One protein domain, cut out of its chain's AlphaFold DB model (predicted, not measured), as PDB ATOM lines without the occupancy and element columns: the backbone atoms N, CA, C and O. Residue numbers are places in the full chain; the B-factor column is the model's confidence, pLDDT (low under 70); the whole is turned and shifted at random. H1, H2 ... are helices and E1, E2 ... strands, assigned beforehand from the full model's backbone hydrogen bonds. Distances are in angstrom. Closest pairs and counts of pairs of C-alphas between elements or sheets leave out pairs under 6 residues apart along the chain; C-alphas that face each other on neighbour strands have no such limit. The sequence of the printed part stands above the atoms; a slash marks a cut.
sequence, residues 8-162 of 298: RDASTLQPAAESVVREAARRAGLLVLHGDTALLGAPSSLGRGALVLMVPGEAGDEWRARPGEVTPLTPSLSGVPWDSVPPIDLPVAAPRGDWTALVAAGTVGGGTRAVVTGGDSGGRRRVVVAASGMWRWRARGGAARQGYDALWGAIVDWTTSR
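AT A GLANCE: This is residues 8 to 162 of the 298 residues of an uncharacterized protein of Gemmatimonadaceae bacterium (UniProt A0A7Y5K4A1). A curled sheet of six strands, shaped like part of a barrel, has one long helix, H5, running along its strands over one face. The short helix H4 folds back on the first part of H5, H3 packs on H5 farther along, and H1 lies near the E1 edge of the sheet, with residues 10 to 15 sticking out before it. The printed part has 155 residues, with five named helices and six named strands in the order H1 E1 H2 E2 E3 H3 E4 E5 E6 H4 H5. The sheet is mixed, in the order E1 E2 E6 E5 E4 E3, and the class is mixed, helices and strands. The whole is compact, with a radius of gyration of the C-alphas of 16.0 A and spans of 47 by 33 by 29 A.

HOW THE PARTS SIT: H1, residues 18 to 27, is only just not on the sheet, with 4 pairs of C-alphas within 10 A. E1, residues 30 to 34, an edge strand, is parallel to E2, residues 50 to 55; N 31 and O 50 are within hydrogen-bond range at 2.8 A. With H2, residues 43 to 46, they form a strand-helix-strand unit, two parallel neighbour strands with a helix between, its crossover right-handed. H1 and H2 only just touch, with 3 pairs of C-alphas within 8 A, the closest those of Arg 26 and Leu 46, 6.0 A. E3, residues 63 to 67, the other edge strand, is antiparallel to E4, residues 99 to 106, with N 66 and O 103 at 2.8 A. H2 and H3, residues 74 to 77, only graze the sheet. E4, E5, residues 113 to 121, and E6, residues 124 to 130, form a meander, each strand the antiparallel neighbour of the one before; its hairpins have N 101 and O 116, and N 128 and O 117, both at 2.8 A. E6 is parallel to E2, with N 129 and O 53 at 2.7 A. H5, residues 142 to 160, is on the sheet, making two layers, helix on one face, at a height over the sheet of 9.9 A; it runs along E6, at 2 degrees on the local plane. H4, residues 135 to 140, and H5 form a helical hairpin, touching with residues 144 to 149 of H5 alone, closest C-alphas Arg 138 and Arg 145, 4.4 A, at a tilt of 36 degrees, only just steep, opposite ways. H5 touches H3 with residues 147 to 154 alone, closest C-alphas Ser 76 and Ala 154, 5.5 A. Every O i to N i+4 pair is within hydrogen-bond range in H1, H4 and H5; H2 and H3 are too short for one.

IN THESE COORDINATES: H1 begins at C-alpha 18 (134.780, 80.571, 110.678). E5, 22.4 A long, bends by 62 degrees at residue 116; E4, 20.6 A, bends by 55 degrees at residue 102. H5, 26.7 A, ends at C-alpha 160 (117.245, 65.418, 100.462).

THE WHOLE: The C-alphas farthest apart, Ala 17 and Gly 109, are 48.5 A apart. The printed part has no cut. The link H3 to E4, residues 78 to 98, is long. Mean pLDDT of the printed part is 86.3; residues 37 to 41, 44, 108 to 110, 121 to 123 and 162 are under 70.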
ATOM      1  N   ARG A   8     139.820  74.447 107.543       89.50
ATOM      2  CA  ARG A   8     140.435  74.283 106.232       89.50
ATOM      3  C   ARG A   8     139.407  73.721 105.274       89.50
ATOM      4  O   ARG A   8     138.585  72.895 105.680       89.50
ATOM      5  N   ASP A   9     139.462  74.187 104.038       88.12
ATOM      6  CA  ASP A   9     138.720  73.587 102.941       88.12
ATOM      7  C   ASP A   9     139.243  72.166 102.680       88.12
ATOM      8  O   ASP A   9     140.450  71.930 102.685       88.12
ATOM      9  N   ALA A  10     138.345  71.202 102.491       84.81
ATOM     10  CA  ALA A  10     138.737  69.798 102.376       84.81
ATOM     11  C   ALA A  10     139.436  69.473 101.044       84.81
ATOM     12  O   ALA A  10     140.196  68.512 100.984       84.81
ATOM     13  N   SER A  11     139.179  70.255  99.990       87.50
ATOM     14  CA  SER A  11     139.721  70.012  98.649       87.50
ATOM     15  C   SER A  11     141.062  70.706  98.422       87.50
ATOM     16  O   SER A  11     141.975  70.131  97.839       87.50
ATOM     17  N   THR A  12     141.200  71.931  98.924       90.31
ATOM     18  CA  THR A  12     142.371  72.788  98.705       90.31
ATOM     19  C   THR A  12     143.288  72.867  99.920       90.31
ATOM     20  O   THR A  12     144.401  73.376  99.815       90.31
ATOM     21  N   LEU A  13     142.822  72.405 101.088       89.06
ATOM     22  CA  LEU A  13     143.494  72.528 102.385       89.06
ATOM     23  C   LEU A  13     143.801  73.977 102.795       89.06
ATOM     24  O   LEU A  13     144.513  74.200 103.779       89.06
ATOM     25  N   GLN A  14     143.246  74.965 102.089       92.19
ATOM     26  CA  GLN A  14     143.440  76.373 102.404       92.19
ATOM     27  C   GLN A  14     142.691  76.746 103.686       92.19
ATOM     28  O   GLN A  14     141.608  76.205 103.937       92.19
ATOM     29  N   PRO A  15     143.238  77.655 104.511       91.75
ATOM     30  CA  PRO A  15     142.532  78.177 105.670       91.75
ATOM     31  C   PRO A  15     141.183  78.787 105.270       91.75
ATOM     32  O   PRO A  15     141.095  79.556 104.317       91.75
ATOM     33  N   ALA A  16     140.138  78.469 106.027       89.88
ATOM     34  CA  ALA A  16     138.816  79.061 105.877       89.88
ATOM     35  C   ALA A  16     138.468  79.859 107.137       89.88
ATOM     36  O   ALA A  16     138.708  79.405 108.255       89.88
ATOM     37  N   ALA A  17     137.884  81.045 106.978       89.12
ATOM     38  CA  ALA A  17     137.379  81.804 108.118       89.12
ATOM     39  C   ALA A  17     136.123  81.131 108.697       89.12
ATOM     40  O   ALA A  17     135.274  80.628 107.958       89.12
ATOM     41  N   GLU A  18     135.954  81.165 110.021       86.00
ATOM     42  CA  GLU A  18     134.780  80.571 110.678       86.00
ATOM     43  C   GLU A  18     133.458  81.192 110.195       86.00
ATOM     44  O   GLU A  18     132.457  80.493 110.047       86.00
ATOM     45  N   SER A  19     133.452  82.490 109.877       86.75
ATOM     46  CA  SER A  19     132.293  83.182 109.303       86.75
ATOM     47  C   SER A  19     131.842  82.566 107.973       86.75
ATOM     48  O   SER A  19     130.642  82.379 107.764       86.75
ATOM     49  N   VAL A  20     132.790  82.182 107.111       88.25
ATOM     50  CA  VAL A  20     132.525  81.506 105.830       88.25
ATOM     51  C   VAL A  20     131.920  80.128 106.076       88.25
ATOM     52  O   VAL A  20     130.914  79.780 105.462       88.25
ATOM     53  N   VAL A  21     132.466  79.370 107.031       86.69
ATOM     54  CA  VAL A  21     131.933  78.053 107.419       86.69
ATOM     55  C   VAL A  21     130.507  78.172 107.960       86.69
ATOM     56  O   VAL A  21     129.634  77.395 107.578       86.69
ATOM     57  N   ARG A  22     130.235  79.173 108.808       84.94
ATOM     58  CA  ARG A  22     128.898  79.417 109.369       84.94
ATOM     59  C   ARG A  22     127.891  79.861 108.311       84.94
ATOM     60  O   ARG A  22     126.730  79.466 108.384       84.94
ATOM     61  N   GLU A  23     128.293  80.676 107.338       84.75
ATOM     62  CA  GLU A  23     127.423  81.039 106.214       84.75
ATOM     63  C   GLU A  23     127.138  79.827 105.315       84.75
ATOM     64  O   GLU A  23     125.981  79.585 104.974       84.75
ATOM     65  N   ALA A  24     128.159  79.026 104.994       86.25
ATOM     66  CA  ALA A  24     127.998  77.801 104.215       86.25
ATOM     67  C   ALA A  24     127.053  76.808 104.911       86.25
ATOM     68  O   ALA A  24     126.112  76.319 104.290       86.25
ATOM     69  N   ALA A  25     127.230  76.584 106.218       85.06
ATOM     70  CA  ALA A  25     126.350  75.728 107.013       85.06
ATOM     71  C   ALA A  25     124.896  76.235 107.036       85.06
ATOM     72  O   ALA A  25     123.965  75.440 106.897       85.06
ATOM     73  N   ARG A  26     124.685  77.558 107.136       82.12
ATOM     74  CA  ARG A  26     123.342  78.161 107.104       82.12
ATOM     75  C   ARG A  26     122.632  77.982 105.765       82.12
ATOM     76  O   ARG A  26     121.408  77.845 105.759       82.12
ATOM     77  N   ARG A  27     123.376  78.013 104.654       81.44
ATOM     78  CA  ARG A  27     122.843  77.886 103.284       81.44
ATOM     79  C   ARG A  27     122.763  76.446 102.782       81.44
ATOM     80  O   ARG A  27     122.134  76.211 101.753       81.44
ATOM     81  N   ALA A  28     123.395  75.499 103.466       84.50
ATOM     82  CA  ALA A  28     123.437  74.112 103.032       84.50
ATOM     83  C   ALA A  28     122.031  73.483 103.009       84.50
ATOM     84  O   ALA A  28     121.305  73.512 104.005       84.50
ATOM     85  N   GLY A  29     121.668  72.870 101.877       81.75
ATOM     86  CA  GLY A  29     120.462  72.039 101.775       81.75
ATOM     87  C   GLY A  29     120.578  70.734 102.570       81.75
ATOM     88  O   GLY A  29     119.578  70.234 103.082       81.75
ATOM     89  N   LEU A  30     121.809  70.238 102.727       87.75
ATOM     90  CA  LEU A  30     122.194  69.122 103.585       87.75
ATOM     91  C   LEU A  30     123.472  69.499 104.340       87.75
ATOM     92  O   LEU A  30     124.492  69.801 103.723       87.75
ATOM     93  N   LEU A  31     123.419  69.455 105.667       89.25
ATOM     94  CA  LEU A  31     124.565  69.661 106.543       89.25
ATOM     95  C   LEU A  31     124.967  68.327 107.178       89.25
ATOM     96  O   LEU A  31     124.163  67.700 107.866       89.25
ATOM     97  N   VAL A  32     126.217  67.912 106.974       90.88
ATOM     98  CA  VAL A  32     126.801  66.736 107.634       90.88
ATOM     99  C   VAL A  32     127.786  67.214 108.690       90.88
ATOM    100  O   VAL A  32     128.737  67.932 108.383       90.88
ATOM    101  N   LEU A  33     127.550  66.830 109.939       89.06
ATOM    102  CA  LEU A  33     128.410  67.145 111.070       89.06
ATOM    103  C   LEU A  33     129.052  65.860 111.575       89.06
ATOM    104  O   LEU A  33     128.354  64.894 111.858       89.06
ATOM    105  N   HIS A  34     130.374  65.865 111.698       86.75
ATOM    106  CA  HIS A  34     131.150  64.721 112.158       86.75
ATOM    107  C   HIS A  34     132.143  65.159 113.235       86.75
ATOM    108  O   HIS A  34     132.871  66.137 113.043       86.75
ATOM    109  N   GLY A  35     132.185  64.417 114.345       77.38
ATOM    110  CA  GLY A  35     133.045  64.704 115.495       77.38
ATOM    111  C   GLY A  35     132.473  65.760 116.447       77.38
ATOM    112  O   GLY A  35     131.268  66.024 116.456       77.38
ATOM    113  N   ASP A  36     133.341  66.363 117.266       70.06
ATOM    114  CA  ASP A  36     132.934  67.391 118.227       70.06
ATOM    115  C   ASP A  36     132.539  68.697 117.516       70.06
ATOM    116  O   ASP A  36     133.360  69.413 116.927       70.06
ATOM    117  N   THR A  37     131.244  69.000 117.581       65.62
ATOM    118  CA  THR A  37     130.634  70.204 117.010       65.62
ATOM    119  C   THR A  37     130.013  71.116 118.063       65.62
ATOM    120  O   THR A  37     129.367  72.095 117.697       65.62
ATOM    121  N   ALA A  38     130.261  70.881 119.359       67.62
ATOM    122  CA  ALA A  38     129.678  71.673 120.447       67.62
ATOM    123  C   ALA A  38     129.984  73.178 120.321       67.62
ATOM    124  O   ALA A  38     129.146  74.026 120.619       67.62
ATOM    125  N   LEU A  39     131.155  73.519 119.776       63.84
ATOM    126  CA  LEU A  39     131.615  74.898 119.540       63.84
ATOM    127  C   LEU A  39     130.826  75.648 118.454       63.84
ATOM    128  O   LEU A  39     130.868  76.876 118.369       63.84
ATOM    129  N   LEU A  40     130.091  74.925 117.614       65.00
ATOM    130  CA  LEU A  40     129.195  75.523 116.636       65.00
ATOM    131  C   LEU A  40     127.823  75.876 117.246       65.00
ATOM    132  O   LEU A  40     127.087  76.665 116.650       65.00
ATOM    133  N   GLY A  41     127.525  75.384 118.452       68.56
ATOM    134  CA  GLY A  41     126.222  75.474 119.106       68.56
ATOM    135  C   GLY A  41     125.386  74.214 118.880       68.56
ATOM    136  O   GLY A  41     125.862  73.216 118.336       68.56
ATOM    137  N   ALA A  42     124.120  74.248 119.301       73.12
ATOM    138  CA  ALA A  42     123.217  73.123 119.094       73.12
ATOM    139  C   ALA A  42     123.096  72.810 117.588       73.12
ATOM    140  O   ALA A  42     122.860  73.720 116.792       73.12
ATOM    141  N   PRO A  43     123.176  71.543 117.145       72.19
ATOM    142  CA  PRO A  43     123.092  71.242 115.719       72.19
ATOM    143  C   PRO A  43     121.805  71.725 115.038       72.19
ATOM    144  O   PRO A  43     121.784  72.017 113.844       72.19
ATOM    145  N   SER A  44     120.724  71.861 115.809       68.25
ATOM    146  CA  SER A  44     119.469  72.467 115.366       68.25
ATOM    147  C   SER A  44     119.586  73.939 114.970       68.25
ATOM    148  O   SER A  44     118.770  74.371 114.156       68.25
ATOM    149  N   SER A  45     120.545  74.696 115.509       72.38
ATOM    150  CA  SER A  45     120.729  76.123 115.220       72.38
ATOM    151  C   SER A  45     121.685  76.396 114.056       72.38
ATOM    152  O   SER A  45     121.811  77.545 113.639       72.38
ATOM    153  N   LEU A  46     122.361  75.370 113.523       72.62
ATOM    154  CA  LEU A  46     123.422  75.556 112.525       72.62
ATOM    155  C   LEU A  46     122.936  75.750 111.093       72.62
ATOM    156  O   LEU A  46     123.603  76.407 110.296       72.62
ATOM    157  N   GLY A  47     121.775  75.194 110.770       71.44
ATOM    158  CA  GLY A  47     121.234  75.222 109.423       71.44
ATOM    159  C   GLY A  47     119.750  74.901 109.405       71.44
ATOM    160  O   GLY A  47     119.198  74.318 110.342       71.44
ATOM    161  N   ARG A  48     119.095  75.315 108.322       70.75
ATOM    162  CA  ARG A  48     117.661  75.090 108.089       70.75
ATOM    163  C   ARG A  48     117.386  73.885 107.190       70.75
ATOM    164  O   ARG A  48     116.283  73.356 107.231       70.75
ATOM    165  N   GLY A  49     118.384  73.459 106.412       77.62
ATOM    166  CA  GLY A  49     118.328  72.261 105.578       77.62
ATOM    167  C   GLY A  49     118.417  70.969 106.386       77.62
ATOM    168  O   GLY A  49     118.500  70.995 107.614       77.62
ATOM    169  N   ALA A  50     118.398  69.834 105.694       87.81
ATOM    170  CA  ALA A  50     118.500  68.526 106.326       87.81
ATOM    171  C   ALA A  50     119.825  68.362 107.087       87.81
ATOM    172  O   ALA A  50     120.831  68.991 106.754       87.81
ATOM    173  N   LEU A  51     119.823  67.523 108.122       89.88
ATOM    174  CA  LEU A  51     120.961  67.372 109.026       89.88
ATOM    175  C   LEU A  51     121.336  65.902 109.208       89.88
ATOM    176  O   LEU A  51     120.498  65.096 109.611       89.88
ATOM    177  N   VAL A  52     122.609  65.578 109.005       93.19
ATOM    178  CA  VAL A  52     123.193  64.285 109.371       93.19
ATOM    179  C   VAL A  52     124.231  64.509 110.463       93.19
ATOM    180  O   VAL A  52     125.181  65.268 110.281       93.19
ATOM    181  N   LEU A  53     124.037  63.858 111.605       91.44
ATOM    182  CA  LEU A  53     124.953  63.888 112.740       91.44
ATOM    183  C   LEU A  53     125.699  62.570 112.819       91.44
ATOM    184  O   LEU A  53     125.079  61.532 113.002       91.44
ATOM    185  N   MET A  54     127.018  62.616 112.723       92.19
ATOM    186  CA  MET A  54     127.874  61.460 112.917       92.19
ATOM    187  C   MET A  54     128.544  61.562 114.280       92.19
ATOM    188  O   MET A  54     129.387  62.435 114.510       92.19
ATOM    189  N   VAL A  55     128.138  60.677 115.185       90.56
ATOM    190  CA  VAL A  55     128.684  60.596 116.537       90.56
ATOM    191  C   VAL A  55     129.751  59.504 116.535       90.56
ATOM    192  O   VAL A  55     129.419  58.355 116.232       90.56
ATOM    193  N   PRO A  56     131.019  59.839 116.833       88.31
ATOM    194  CA  PRO A  56     132.082  58.848 116.846       88.31
ATOM    195  C   PRO A  56     131.823  57.824 117.955       88.31
ATOM    196  O   PRO A  56     131.495  58.190 119.081       88.31
ATOM    197  N   GLY A  57     131.962  56.544 117.619       86.75
ATOM    198  CA  GLY A  57     132.026  55.466 118.597       86.75
ATOM    199  C   GLY A  57     133.422  55.288 119.184       86.75
ATOM    200  O   GLY A  57     134.412  55.726 118.588       86.75
ATOM    201  N   GLU A  58     133.479  54.631 120.341       84.44
ATOM    202  CA  GLU A  58     134.720  54.268 121.026       84.44
ATOM    203  C   GLU A  58     135.059  52.808 120.733       84.44
ATOM    204  O   GLU A  58     134.168  51.957 120.696       84.44
ATOM    205  N   ALA A  59     136.342  52.525 120.500       78.75
ATOM    206  CA  ALA A  59     136.804  51.161 120.283       78.75
ATOM    207  C   ALA A  59     136.493  50.308 121.522       78.75
ATOM    208  O   ALA A  59     136.809  50.700 122.646       78.75
ATOM    209  N   GLY A  60     135.880  49.148 121.309       74.56
ATOM    210  CA  GLY A  60     135.410  48.284 122.385       74.56
ATOM    211  C   GLY A  60     134.913  46.949 121.845       74.56
ATOM    212  O   GLY A  60     135.584  46.327 121.022       74.56
ATOM    213  N   ASP A  61     133.742  46.514 122.308       75.25
ATOM    214  CA  ASP A  61     133.149  45.238 121.902       75.25
ATOM    215  C   ASP A  61     132.881  45.158 120.389       75.25
ATOM    216  O   ASP A  61     132.604  46.157 119.721       75.25
ATOM    217  N   GLU A  62     132.892  43.940 119.841       84.62
ATOM    218  CA  GLU A  62     132.531  43.713 118.442       84.62
ATOM    219  C   GLU A  62     131.015  43.832 118.235       84.62
ATOM    220  O   GLU A  62     130.254  42.880 118.431       84.62
ATOM    221  N   TRP A  63     130.568  45.002 117.783       91.00
ATOM    222  CA  TRP A  63     129.174  45.237 117.420       91.00
ATOM    223  C   TRP A  63     128.949  45.013 115.927       91.00
ATOM    224  O   TRP A  63     129.633  45.594 115.086       91.00
ATOM    225  N   ARG A  64     127.950  44.202 115.568       91.44
ATOM    226  CA  ARG A  64     127.559  43.985 114.166       91.44
ATOM    227  C   ARG A  64     126.259  44.700 113.844       91.44
ATOM    228  O   ARG A  64     125.278  44.559 114.572       91.44
ATOM    229  N   ALA A  65     126.260  45.448 112.742       93.94
ATOM    230  CA  ALA A  65     125.075  46.148 112.268       93.94
ATOM    231  C   ALA A  65     124.019  45.162 111.758       93.94
ATOM    232  O   ALA A  65     124.330  44.180 111.087       93.94
ATOM    233  N   ARG A  66     122.763  45.461 112.068       92.75
ATOM    234  CA  ARG A  66     121.570  44.727 111.662       92.75
ATOM    235  C   ARG A  66     120.470  45.718 111.283       92.75
ATOM    236  O   ARG A  66     120.462  46.842 111.800       92.75
ATOM    237  N   PRO A  67     119.535  45.320 110.405       91.38
ATOM    238  CA  PRO A  67     118.371  46.139 110.120       91.38
ATOM    239  C   PRO A  67     117.586  46.359 111.416       91.38
ATOM    240  O   PRO A  67     117.444  45.444 112.229       91.38
ATOM    241  N   GLY A  68     117.151  47.598 111.626       88.94
ATOM    242  CA  GLY A  68     116.270  47.964 112.725       88.94
ATOM    243  C   GLY A  68     114.806  47.696 112.382       88.94
ATOM    244  O   GLY A  68     114.456  46.679 111.785       88.94
ATOM    245  N   GLU A  69     113.951  48.638 112.762       85.50
ATOM    246  CA  GLU A  69     112.518  48.596 112.481       85.50
ATOM    247  C   GLU A  69     112.221  48.934 111.006       85.50
ATOM    248  O   GLU A  69     113.109  49.276 110.218       85.50
ATOM    249  N   VAL A  70     110.948  48.860 110.612       81.69
ATOM    250  CA  VAL A  70     110.514  49.344 109.295       81.69
ATOM    251  C   VAL A  70     110.580  50.870 109.288       81.69
ATOM    252  O   VAL A  70     109.911  51.541 110.068       81.69
ATOM    253  N   THR A  71     111.387  51.428 108.388       87.88
ATOM    254  CA  THR A  71     111.667  52.864 108.302       87.88
ATOM    255  C   THR A  71     111.618  53.346 106.851       87.88
ATOM    256  O   THR A  71     111.623  52.538 105.919       87.88
ATOM    257  N   PRO A  72     111.654  54.666 106.611       85.44
ATOM    258  CA  PRO A  72     111.797  55.197 105.259       85.44
ATOM    259  C   PRO A  72     113.071  54.755 104.517       85.44
ATOM    260  O   PRO A  72     113.104  54.857 103.296       85.44
ATOM    261  N   LEU A  73     114.106  54.280 105.223       87.88
ATOM    262  CA  LEU A  73     115.347  53.787 104.606       87.88
ATOM    263  C   LEU A  73     115.256  52.312 104.186       87.88
ATOM    264  O   LEU A  73     116.098  51.835 103.427       87.88
ATOM    265  N   THR A  74     114.248  51.580 104.669       85.81
ATOM    266  CA  THR A  74     114.115  50.131 104.472       85.81
ATOM    267  C   THR A  74     114.174  49.690 103.006       85.81
ATOM    268  O   THR A  74     114.880  48.717 102.748       85.81
ATOM    269  N   PRO A  75     113.537  50.367 102.028       82.00
ATOM    270  CA  PRO A  75     113.621  49.942 100.629       82.00
ATOM    271  C   PRO A  75     115.059  49.924 100.094       82.00
ATOM    272  O   PRO A  75     115.466  48.952  99.465       82.00
ATOM    273  N   SER A  76     115.851  50.951 100.406       86.44
ATOM    274  CA  SER A  76     117.247  51.079  99.965       86.44
ATOM    275  C   SER A  76     118.201  50.146 100.710       86.44
ATOM    276  O   SER A  76     119.259  49.805 100.193       86.44
ATOM    277  N   LEU A  77     117.837  49.752 101.932       88.19
ATOM    278  CA  LEU A  77     118.605  48.824 102.763       88.19
ATOM    279  C   LEU A  77     118.225  47.356 102.526       88.19
ATOM    280  O   LEU A  77     118.914  46.450 103.005       88.19
ATOM    281  N   SER A  78     117.131  47.114 101.799       85.62
ATOM    282  CA  SER A  78     116.701  45.776 101.423       85.62
ATOM    283  C   SER A  78     117.771  45.102 100.554       85.62
ATOM    284  O   SER A  78     118.358  45.712  99.666       85.62
ATOM    285  N   GLY A  79     118.092  43.845 100.865       84.69
ATOM    286  CA  GLY A  79     119.120  43.084 100.149       84.69
ATOM    287  C   GLY A  79     120.568  43.330 100.587       84.69
ATOM    288  O   GLY A  79     121.458  42.657 100.070       84.69
ATOM    289  N   VAL A  80     120.839  44.217 101.555       91.50
ATOM    290  CA  VAL A  80     122.186  44.317 102.143       91.50
ATOM    291  C   VAL A  80     122.503  43.036 102.938       91.50
ATOM    292  O   VAL A  80     121.752  42.683 103.851       91.50
ATOM    293  N   PRO A  81     123.619  42.337 102.653       90.19
ATOM    294  CA  PRO A  81     124.032  41.147 103.398       90.19
ATOM    295  C   PRO A  81     124.697  41.541 104.728       90.19
ATOM    296  O   PRO A  81     125.924  41.571 104.852       90.19
ATOM    297  N   TRP A  82     123.880  41.862 105.733       89.94
ATOM    298  CA  TRP A  82     124.330  42.376 107.036       89.94
ATOM    299  C   TRP A  82     125.303  41.448 107.780       89.94
ATOM    300  O   TRP A  82     126.182  41.922 108.492       89.94
ATOM    301  N   ASP A  83     125.257  40.137 107.548       88.94
ATOM    302  CA  ASP A  83     126.209  39.201 108.166       88.94
ATOM    303  C   ASP A  83     127.638  39.324 107.607       88.94
ATOM    304  O   ASP A  83     128.607  38.901 108.245       88.94
ATOM    305  N   SER A  84     127.784  39.943 106.431       90.75
ATOM    306  CA  SER A  84     129.068  40.153 105.752       90.75
ATOM    307  C   SER A  84     129.700  41.518 106.041       90.75
ATOM    308  O   SER A  84     130.824  41.780 105.592       90.75
ATOM    309  N   VAL A  85     129.018  42.409 106.775       92.56
ATOM    310  CA  VAL A  85     129.600  43.711 107.110       92.56
ATOM    311  C   VAL A  85     130.607  43.588 108.269       92.56
ATOM    312  O   VAL A  85     130.387  42.828 109.215       92.56
ATOM    313  N   PRO A  86     131.749  44.301 108.214       92.62
ATOM    314  CA  PRO A  86     132.666  44.402 109.346       92.62
ATOM    315  C   PRO A  86     131.982  44.945 110.613       92.62
ATOM    316  O   PRO A  86     131.018  45.707 110.501       92.62
ATOM    317  N   PRO A  87     132.513  44.633 111.808       92.38
ATOM    318  CA  PRO A  87     132.024  45.238 113.038       92.38
ATOM    319  C   PRO A  87     132.223  46.759 113.031       92.38
ATOM    320  O   PRO A  87     133.104  47.293 112.343       92.38
ATOM    321  N   ILE A  88     131.372  47.429 113.797       93.19
ATOM    322  CA  ILE A  88     131.348  48.872 114.026       93.19
ATOM    323  C   ILE A  88     131.607  49.160 115.500       93.19
ATOM    324  O   ILE A  88     131.374  48.311 116.354       93.19
ATOM    325  N   ASP A  89     132.041  50.378 115.784       92.44
ATOM    326  CA  ASP A  89     132.272  50.850 117.147       92.44
ATOM    327  C   ASP A  89     131.133  51.800 117.532       92.44
ATOM    328  O   ASP A  89     130.737  52.641 116.720       92.44
ATOM    329  N   LEU A  90     130.595  51.689 118.747       91.94
ATOM    330  CA  LEU A  90     129.437  52.474 119.193       91.94
ATOM    331  C   LEU A  90     129.832  53.493 120.268       91.94
ATOM    332  O   LEU A  90     130.699  53.208 121.090       91.94
ATOM    333  N   PRO A  91     129.188  54.670 120.323       90.12
ATOM    334  CA  PRO A  91     129.360  55.583 121.447       90.12
ATOM    335  C   PRO A  91     128.698  55.029 122.716       90.12
ATOM    336  O   PRO A  91     127.843  54.140 122.667       90.12
ATOM    337  N   VAL A  92     129.038  55.600 123.873       86.06
ATOM    338  CA  VAL A  92     128.427  55.238 125.166       86.06
ATOM    339  C   VAL A  92     126.917  55.515 125.172       86.06
ATOM    340  O   VAL A  92     126.125  54.680 125.608       86.06
ATOM    341  N   ALA A  93     126.485  56.655 124.630       87.44
ATOM    342  CA  ALA A  93     125.072  57.017 124.548       87.44
ATOM    343  C   ALA A  93     124.448  56.549 123.225       87.44
ATOM    344  O   ALA A  93     124.934  56.889 122.148       87.44
ATOM    345  N   ALA A  94     123.337  55.811 123.301       88.44
ATOM    346  CA  ALA A  94     122.571  55.449 122.110       88.44
ATOM    347  C   ALA A  94     121.859  56.688 121.521       88.44
ATOM    348  O   ALA A  94     121.329  57.512 122.280       88.44
ATOM    349  N   PRO A  95     121.816  56.830 120.186       91.88
ATOM    350  CA  PRO A  95     121.074  57.897 119.538       91.88
ATOM    351  C   PRO A  95     119.568  57.712 119.763       91.88
ATOM    352  O   PRO A  95     119.073  56.600 119.941       91.88
ATOM    353  N   ARG A  96     118.830  58.822 119.727       88.81
ATOM    354  CA  ARG A  96     117.362  58.839 119.781       88.81
ATOM    355  C   ARG A  96     116.804  59.437 118.497       88.81
ATOM    356  O   ARG A  96     117.458  60.260 117.856       88.81
ATOM    357  N   GLY A  97     115.609  59.017 118.119       88.88
ATOM    358  CA  GLY A  97     114.883  59.515 116.957       88.88
ATOM    359  C   GLY A  97     113.474  58.943 116.929       88.88
ATOM    360  O   GLY A  97     113.129  58.119 117.772       88.88
ATOM    361  N   ASP A  98     112.691  59.387 115.954       90.38
ATOM    362  CA  ASP A  98     111.316  58.925 115.743       90.38
ATOM    363  C   ASP A  98     111.296  57.484 115.210       90.38
ATOM    364  O   ASP A  98     110.321  56.762 115.388       90.38
ATOM    365  N   TRP A  99     112.377  57.070 114.544       92.00
ATOM    366  CA  TRP A  99     112.572  55.719 114.028       92.00
ATOM    367  C   TRP A  99     114.042  55.291 114.108       92.00
ATOM    368  O   TRP A  99     114.950  56.130 114.144       92.00
ATOM    369  N   THR A 100     114.276  53.973 114.069       96.25
ATOM    370  CA  THR A 100     115.613  53.353 114.095       96.25
ATOM    371  C   THR A 100     115.812  52.446 112.878       96.25
ATOM    372  O   THR A 100     115.222  51.374 112.798       96.25
ATOM    373  N   ALA A 101     116.654  52.864 111.928       94.62
ATOM    374  CA  ALA A 101     116.907  52.128 110.683       94.62
ATOM    375  C   ALA A 101     117.971  51.038 110.828       94.62
ATOM    376  O   ALA A 101     117.884  50.004 110.167       94.62
ATOM    377  N   LEU A 102     118.971  51.259 111.685       95.75
ATOM    378  CA  LEU A 102     119.987  50.261 112.002       95.75
ATOM    379  C   LEU A 102     120.152  50.131 113.501       95.75
ATOM    380  O   LEU A 102     120.237  51.129 114.222       95.75
ATOM    381  N   VAL A 103     120.270  48.884 113.931       95.25
ATOM    382  CA  VAL A 103     120.680  48.505 115.275       95.25
ATOM    383  C   VAL A 103     121.991  47.738 115.203       95.25
ATOM    384  O   VAL A 103     122.398  47.249 114.152       95.25
ATOM    385  N   ALA A 104     122.663  47.628 116.330       93.62
ATOM    386  CA  ALA A 104     123.843  46.819 116.506       93.62
ATOM    387  C   ALA A 104     123.561  45.729 117.532       93.62
ATOM    388  O   ALA A 104     122.930  45.990 118.555       93.62
ATOM    389  N   ALA A 105     124.049  44.524 117.258       90.50
ATOM    390  CA  ALA A 105     124.035  43.407 118.191       90.50
ATOM    391  C   ALA A 105     125.474  43.030 118.559       90.50
ATOM    392  O   ALA A 105     126.328  42.919 117.673       90.50
ATOM    393  N   GLY A 106     125.732  42.871 119.857       83.88
ATOM    394  CA  GLY A 106     127.012  42.395 120.376       83.88
ATOM    395  C   GLY A 106     127.131  40.875 120.259       83.88
ATOM    396  O   GLY A 106     126.134  40.171 120.090       83.88
ATOM    397  N   THR A 107     128.354  40.359 120.348       70.75
ATOM    398  CA  THR A 107     128.652  38.922 120.228       70.75
ATOM    399  C   THR A 107     128.322  38.111 121.485       70.75
ATOM    400  O   THR A 107     128.129  36.901 121.379       70.75
ATOM    401  N   VAL A 108     128.205  38.743 122.661       60.19
ATOM    402  CA  VAL A 108     127.949  38.059 123.942       60.19
ATOM    403  C   VAL A 108     126.904  38.811 124.763       60.19
ATOM    404  O   VAL A 108     127.131  39.957 125.130       60.19
ATOM    405  N   GLY A 109     125.767  38.163 125.059       58.34
ATOM    406  CA  GLY A 109     124.788  38.558 126.094       58.34
ATOM    407  C   GLY A 109     124.135  39.947 125.981       58.34
ATOM    408  O   GLY A 109     123.292  40.289 126.806       58.34
ATOM    409  N   GLY A 110     124.514  40.752 124.991       59.06
ATOM    410  CA  GLY A 110     124.114  42.146 124.857       59.06
ATOM    411  C   GLY A 110     122.830  42.316 124.054       59.06
ATOM    412  O   GLY A 110     122.686  41.768 122.961       59.06
ATOM    413  N   GLY A 111     121.914  43.126 124.588       75.94
ATOM    414  CA  GLY A 111     120.751  43.620 123.854       75.94
ATOM    415  C   GLY A 111     121.137  44.438 122.617       75.94
ATOM    416  O   GLY A 111     122.299  44.785 122.394       75.94
ATOM    417  N   THR A 112     120.149  44.759 121.787       89.50
ATOM    418  CA  THR A 112     120.358  45.596 120.604       89.50
ATOM    419  C   THR A 112     120.524  47.066 120.988       89.50
ATOM    420  O   THR A 112     119.875  47.569 121.905       89.50
ATOM    421  N   ARG A 113     121.397  47.786 120.274       92.50
ATOM    422  CA  ARG A 113     121.605  49.234 120.454       92.50
ATOM    423  C   ARG A 113     121.318  49.976 119.160       92.50
ATOM    424  O   ARG A 113     121.733  49.528 118.097       92.50
ATOM    425  N   ALA A 114     120.623  51.107 119.233       94.94
ATOM    426  CA  ALA A 114     120.374  51.937 118.059       94.94
ATOM    427  C   ALA A 114     121.694  52.479 117.482       94.94
ATOM    428  O   ALA A 114     122.575  52.901 118.227       94.94
ATOM    429  N   VAL A 115     121.812  52.473 116.155       95.06
ATOM    430  CA  VAL A 115     122.992  52.956 115.420       95.06
ATOM    431  C   VAL A 115     122.607  54.100 114.504       95.06
ATOM    432  O   VAL A 115     123.235  55.153 114.532       95.06
ATOM    433  N   VAL A 116     121.567  53.902 113.694       96.56
ATOM    434  CA  VAL A 116     121.052  54.932 112.793       96.56
ATOM    435  C   VAL A 116     119.621  55.231 113.175       96.56
ATOM    436  O   VAL A 116     118.744  54.388 112.993       96.56
ATOM    437  N   THR A 117     119.391  56.435 113.682       96.12
ATOM    438  CA  THR A 117     118.052  56.946 113.976       96.12
ATOM    439  C   THR A 117     117.753  58.150 113.110       96.12
ATOM    440  O   THR A 117     118.658  58.844 112.640       96.12
ATOM    441  N   GLY A 118     116.479  58.437 112.904       92.69
ATOM    442  CA  GLY A 118     116.085  59.653 112.219       92.69
ATOM    443  C   GLY A 118     114.707  60.126 112.617       92.69
ATOM    444  O   GLY A 118     114.023  59.506 113.427       92.69
ATOM    445  N   GLY A 119     114.340  61.281 112.084       89.88
ATOM    446  CA  GLY A 119     113.090  61.938 112.424       89.88
ATOM    447  C   GLY A 119     112.845  63.214 111.632       89.88
ATOM    448  O   GLY A 119     113.740  63.727 110.948       89.88
ATOM    449  N   ASP A 120     111.619  63.717 111.725       83.56
ATOM    450  CA  ASP A 120     111.168  64.948 111.069       83.56
ATOM    451  C   ASP A 120     110.678  65.939 112.131       83.56
ATOM    452  O   ASP A 120     109.527  65.923 112.571       83.56
ATOM    453  N   SER A 121     111.582  66.824 112.552       67.62
ATOM    454  CA  SER A 121     111.294  67.836 113.567       67.62
ATOM    455  C   SER A 121     111.284  69.216 112.922       67.62
ATOM    456  O   SER A 121     112.308  69.687 112.420       67.62
ATOM    457  N   GLY A 122     110.110  69.855 112.917       61.72
ATOM    458  CA  GLY A 122     109.925  71.203 112.374       61.72
ATOM    459  C   GLY A 122     110.150  71.299 110.862       61.72
ATOM    460  O   GLY A 122     110.736  72.273 110.413       61.72
ATOM    461  N   GLY A 123     109.760  70.279 110.084       66.50
ATOM    462  CA  GLY A 123     109.910  70.276 108.621       66.50
ATOM    463  C   GLY A 123     111.335  69.998 108.134       66.50
ATOM    464  O   GLY A 123     111.606  70.065 106.935       66.50
ATOM    465  N   ARG A 124     112.247  69.668 109.054       77.31
ATOM    466  CA  ARG A 124     113.633  69.311 108.766       77.31
ATOM    467  C   ARG A 124     113.868  67.840 109.073       77.31
ATOM    468  O   ARG A 124     113.719  67.396 110.213       77.31
ATOM    469  N   ARG A 125     114.352  67.112 108.067       88.06
ATOM    470  CA  ARG A 125     114.818  65.734 108.227       88.06
ATOM    471  C   ARG A 125     116.168  65.704 108.929       88.06
ATOM    472  O   ARG A 125     117.115  66.376 108.511       88.06
ATOM    473  N   ARG A 126     116.246  64.921 110.001       90.56
ATOM    474  CA  ARG A 126     117.474  64.665 110.753       90.56
ATOM    475  C   ARG A 126     117.765  63.172 110.763       90.56
ATOM    476  O   ARG A 126     116.860  62.385 111.017       90.56
ATOM    477  N   VAL A 127     119.028  62.814 110.562       94.19
ATOM    478  CA  VAL A 127     119.560  61.467 110.803       94.19
ATOM    479  C   VAL A 127     120.729  61.566 111.775       94.19
ATOM    480  O   VAL A 127     121.563  62.463 111.657       94.19
ATOM    481  N   VAL A 128     120.790  60.657 112.741       94.19
ATOM    482  CA  VAL A 128     121.937  60.469 113.628       94.19
ATOM    483  C   VAL A 128     122.541  59.105 113.332       94.19
ATOM    484  O   VAL A 128     121.859  58.091 113.440       94.19
ATOM    485  N   VAL A 129     123.813  59.092 112.953       95.81
ATOM    486  CA  VAL A 129     124.641  57.904 112.746       95.81
ATOM    487  C   VAL A 129     125.621  57.832 113.910       95.81
ATOM    488  O   VAL A 129     126.612  58.557 113.957       95.81
ATOM    489  N   ALA A 130     125.314  56.990 114.886       94.19
ATOM    490  CA  ALA A 130     126.093  56.804 116.100       94.19
ATOM    491  C   ALA A 130     126.994  55.574 115.973       94.19
ATOM    492  O   ALA A 130     126.776  54.557 116.630       94.19
ATOM    493  N   ALA A 131     127.974  55.657 115.077       92.62
ATOM    494  CA  ALA A 131     128.964  54.609 114.899       92.62
ATOM    495  C   ALA A 131     130.251  55.121 114.252       92.62
ATOM    496  O   ALA A 131     130.230  55.973 113.359       92.62
ATOM    497  N   SER A 132     131.358  54.502 114.650       91.31
ATOM    498  CA  SER A 132     132.660  54.566 113.986       91.31
ATOM    499  C   SER A 132     132.950  53.246 113.251       91.31
ATOM    500  O   SER A 132     132.219  52.262 113.365       91.31
ATOM    501  N   GLY A 133     134.000  53.226 112.426       89.50
ATOM    502  CA  GLY A 133     134.482  51.995 111.779       89.50
ATOM    503  C   GLY A 133     133.772  51.592 110.478       89.50
ATOM    504  O   GLY A 133     134.275  50.727 109.763       89.50
ATOM    505  N   MET A 134     132.684  52.264 110.078       91.38
ATOM    506  CA  MET A 134     131.974  51.987 108.812       91.38
ATOM    507  C   MET A 134     132.849  52.174 107.559       91.38
ATOM    508  O   MET A 134     132.592  51.564 106.525       91.38
ATOM    509  N   TRP A 135     133.931  52.955 107.635       90.62
ATOM    510  CA  TRP A 135     134.914  53.067 106.549       90.62
ATOM    511  C   TRP A 135     135.513  51.701 106.158       90.62
ATOM    512  O   TRP A 135     135.832  51.476 104.989       90.62
ATOM    513  N   ARG A 136     135.599  50.755 107.108       93.12
ATOM    514  CA  ARG A 136     136.082  49.383 106.881       93.12
ATOM    515  C   ARG A 136     135.174  48.627 105.917       93.12
ATOM    516  O   ARG A 136     135.648  47.765 105.183       93.12
ATOM    517  N   TRP A 137     133.879  48.954 105.901       94.50
ATOM    518  CA  TRP A 137     132.907  48.354 104.988       94.50
ATOM    519  C   TRP A 137     133.240  48.749 103.552       94.50
ATOM    520  O   TRP A 137     133.355  47.902 102.667       94.50
ATOM    521  N   ARG A 138     133.497  50.047 103.355       93.94
ATOM    522  CA  ARG A 138     133.877  50.621 102.066       93.94
ATOM    523  C   ARG A 138     135.235  50.115 101.580       93.94
ATOM    524  O   ARG A 138     135.374  49.852 100.386       93.94
ATOM    525  N   ALA A 139     136.200  49.972 102.490       93.56
ATOM    526  CA  ALA A 139     137.554  49.499 102.198       93.56
ATOM    527  C   ALA A 139     137.614  47.999 101.857       93.56
ATOM    528  O   ALA A 139     138.384  47.609 100.985       93.56
ATOM    529  N   ARG A 140     136.790  47.158 102.504       91.50
ATOM    530  CA  ARG A 140     136.773  45.697 102.286       91.50
ATOM    531  C   ARG A 140     136.203  45.285 100.920       91.50
ATOM    532  O   ARG A 140     136.534  44.213 100.428       91.50
ATOM    533  N   GLY A 141     135.375  46.123 100.296       89.88
ATOM    534  CA  GLY A 141     134.770  45.815  98.997       89.88
ATOM    535  C   GLY A 141     133.608  44.816  99.076       89.88
ATOM    536  O   GLY A 141     133.078  44.532 100.152       89.88
ATOM    537  N   GLY A 142     133.174  44.326  97.909       92.94
ATOM    538  CA  GLY A 142     132.098  43.338  97.773       92.94
ATOM    539  C   GLY A 142     130.794  43.725  98.484       92.94
ATOM    540  O   GLY A 142     130.375  44.883  98.468       92.94
ATOM    541  N   ALA A 143     130.191  42.736  99.140       91.81
ATOM    542  CA  ALA A 143     128.993  42.843  99.972       91.81
ATOM    543  C   ALA A 143     129.054  43.979 101.016       91.81
ATOM    544  O   ALA A 143     128.092  44.723 101.197       91.81
ATOM    545  N   ALA A 144     130.206  44.160 101.670       93.25
ATOM    546  CA  ALA A 144     130.370  45.197 102.684       93.25
ATOM    547  C   ALA A 144     130.334  46.607 102.074       93.25
ATOM    548  O   ALA A 144     129.699  47.510 102.620       93.25
ATOM    549  N   ARG A 145     130.953  46.794 100.901       94.56
ATOM    550  CA  ARG A 145     130.882  48.064 100.167       94.56
ATOM    551  C   ARG A 145     129.467  48.365  99.684       94.56
ATOM    552  O   ARG A 145     129.055  49.513  99.787       94.56
ATOM    553  N   GLN A 146     128.724  47.359  99.222       91.81
ATOM    554  CA  GLN A 146     127.315  47.528  98.855       91.81
ATOM    555  C   GLN A 146     126.486  47.999 100.053       91.81
ATOM    556  O   GLN A 146     125.733  48.953  99.915       91.81
ATOM    557  N   GLY A 147     126.690  47.414 101.238       92.81
ATOM    558  CA  GLY A 147     126.040  47.876 102.469       92.81
ATOM    559  C   GLY A 147     126.382  49.323 102.833       92.81
ATOM    560  O   GLY A 147     125.498  50.087 103.212       92.81
ATOM    561  N   TYR A 148     127.644  49.732 102.664       95.25
ATOM    562  CA  TYR A 148     128.063  51.122 102.873       95.25
ATOM    563  C   TYR A 148     127.405  52.085 101.876       95.25
ATOM    564  O   TYR A 148     126.833  53.095 102.284       95.25
ATOM    565  N   ASP A 149     127.494  51.781 100.579       94.56
ATOM    566  CA  ASP A 149     126.977  52.641  99.512       94.56
ATOM    567  C   ASP A 149     125.434  52.721  99.589       94.56
ATOM    568  O   ASP A 149     124.873  53.809  99.458       94.56
ATOM    569  N   ALA A 150     124.753  51.613  99.909       94.56
ATOM    570  CA  ALA A 150     123.309  51.566 100.143       94.56
ATOM    571  C   ALA A 150     122.890  52.401 101.359       94.56
ATOM    572  O   ALA A 150     121.948  53.184 101.266       94.56
ATOM    573  N   LEU A 151     123.606  52.289 102.485       95.62
ATOM    574  CA  LEU A 151     123.300  53.056 103.693       95.62
ATOM    575  C   LEU A 151     123.437  54.560 103.465       95.62
ATOM    576  O   LEU A 151     122.511  55.318 103.756       95.62
ATOM    577  N   TRP A 152     124.577  55.002 102.937       95.38
ATOM    578  CA  TRP A 152     124.804  56.427 102.704       95.38
ATOM    579  C   TRP A 152     123.920  56.977 101.590       95.38
ATOM    580  O   TRP A 152     123.408  58.087 101.728       95.38
ATOM    581  N   GLY A 153     123.672  56.191 100.538       93.94
ATOM    582  CA  GLY A 153     122.704  56.523  99.498       93.94
ATOM    583  C   GLY A 153     121.303  56.725 100.071       93.94
ATOM    584  O   GLY A 153     120.702  57.767  99.832       93.94
ATOM    585  N   ALA A 154     120.822  55.794 100.902       94.00
ATOM    586  CA  ALA A 154     119.520  55.882 101.562       94.00
ATOM    587  C   ALA A 154     119.413  57.115 102.466       94.00
ATOM    588  O   ALA A 154     118.417  57.835 102.430       94.00
ATOM    589  N   ILE A 155     120.445  57.381 103.276       95.44
ATOM    590  CA  ILE A 155     120.475  58.541 104.173       95.44
ATOM    591  C   ILE A 155     120.421  59.838 103.362       95.44
ATOM    592  O   ILE A 155     119.617  60.713 103.681       95.44
ATOM    593  N   VAL A 156     121.249  59.980 102.325       92.88
ATOM    594  CA  VAL A 156     121.285  61.196 101.497       92.88
ATOM    595  C   VAL A 156     119.982  61.362 100.720       92.88
ATOM    596  O   VAL A 156     119.400  62.445 100.751       92.88
ATOM    597  N   ASP A 157     119.473  60.308 100.090       88.56
ATOM    598  CA  ASP A 157     118.212  60.349  99.348       88.56
ATOM    599  C   ASP A 157     117.038  60.703 100.264       88.56
ATOM    600  O   ASP A 157     116.295  61.649 100.010       88.56
ATOM    601  N   TRP A 158     116.902  60.040 101.412       89.38
ATOM    602  CA  TRP A 158     115.837  60.373 102.347       89.38
ATOM    603  C   TRP A 158     116.004  61.777 102.925       89.38
ATOM    604  O   TRP A 158     115.034  62.519 103.013       89.38
ATOM    605  N   THR A 159     117.207  62.207 103.299       89.94
ATOM    606  CA  THR A 159     117.383  63.561 103.848       89.94
ATOM    607  C   THR A 159     117.104  64.653 102.817       89.94
ATOM    608  O   THR A 159     116.569  65.692 103.194       89.94
ATOM    609  N   THR A 160     117.379  64.412 101.532       85.31
ATOM    610  CA  THR A 160     117.245  65.418 100.462       85.31
ATOM    611  C   THR A 160     115.957  65.311  99.637       85.31
ATOM    612  O   THR A 160     115.546  66.303  99.038       85.31
ATOM    613  N   SER A 161     115.251  64.174  99.660       77.38
ATOM    614  CA  SER A 161     113.995  63.954  98.909       77.38
ATOM    615  C   SER A 161     112.836  64.844  99.366       77.38
ATOM    616  O   SER A 161     111.822  64.963  98.680       77.38
ATOM    617  N   ARG A 162     112.983  65.514 100.510       64.94
ATOM    618  CA  ARG A 162     112.236  66.726 100.837       64.94
ATOM    619  C   ARG A 162     113.245  67.864 100.915       64.94
ATOM    620  O   ARG A 162     114.051  67.857 101.846       64.94
TER     621      ARG A 162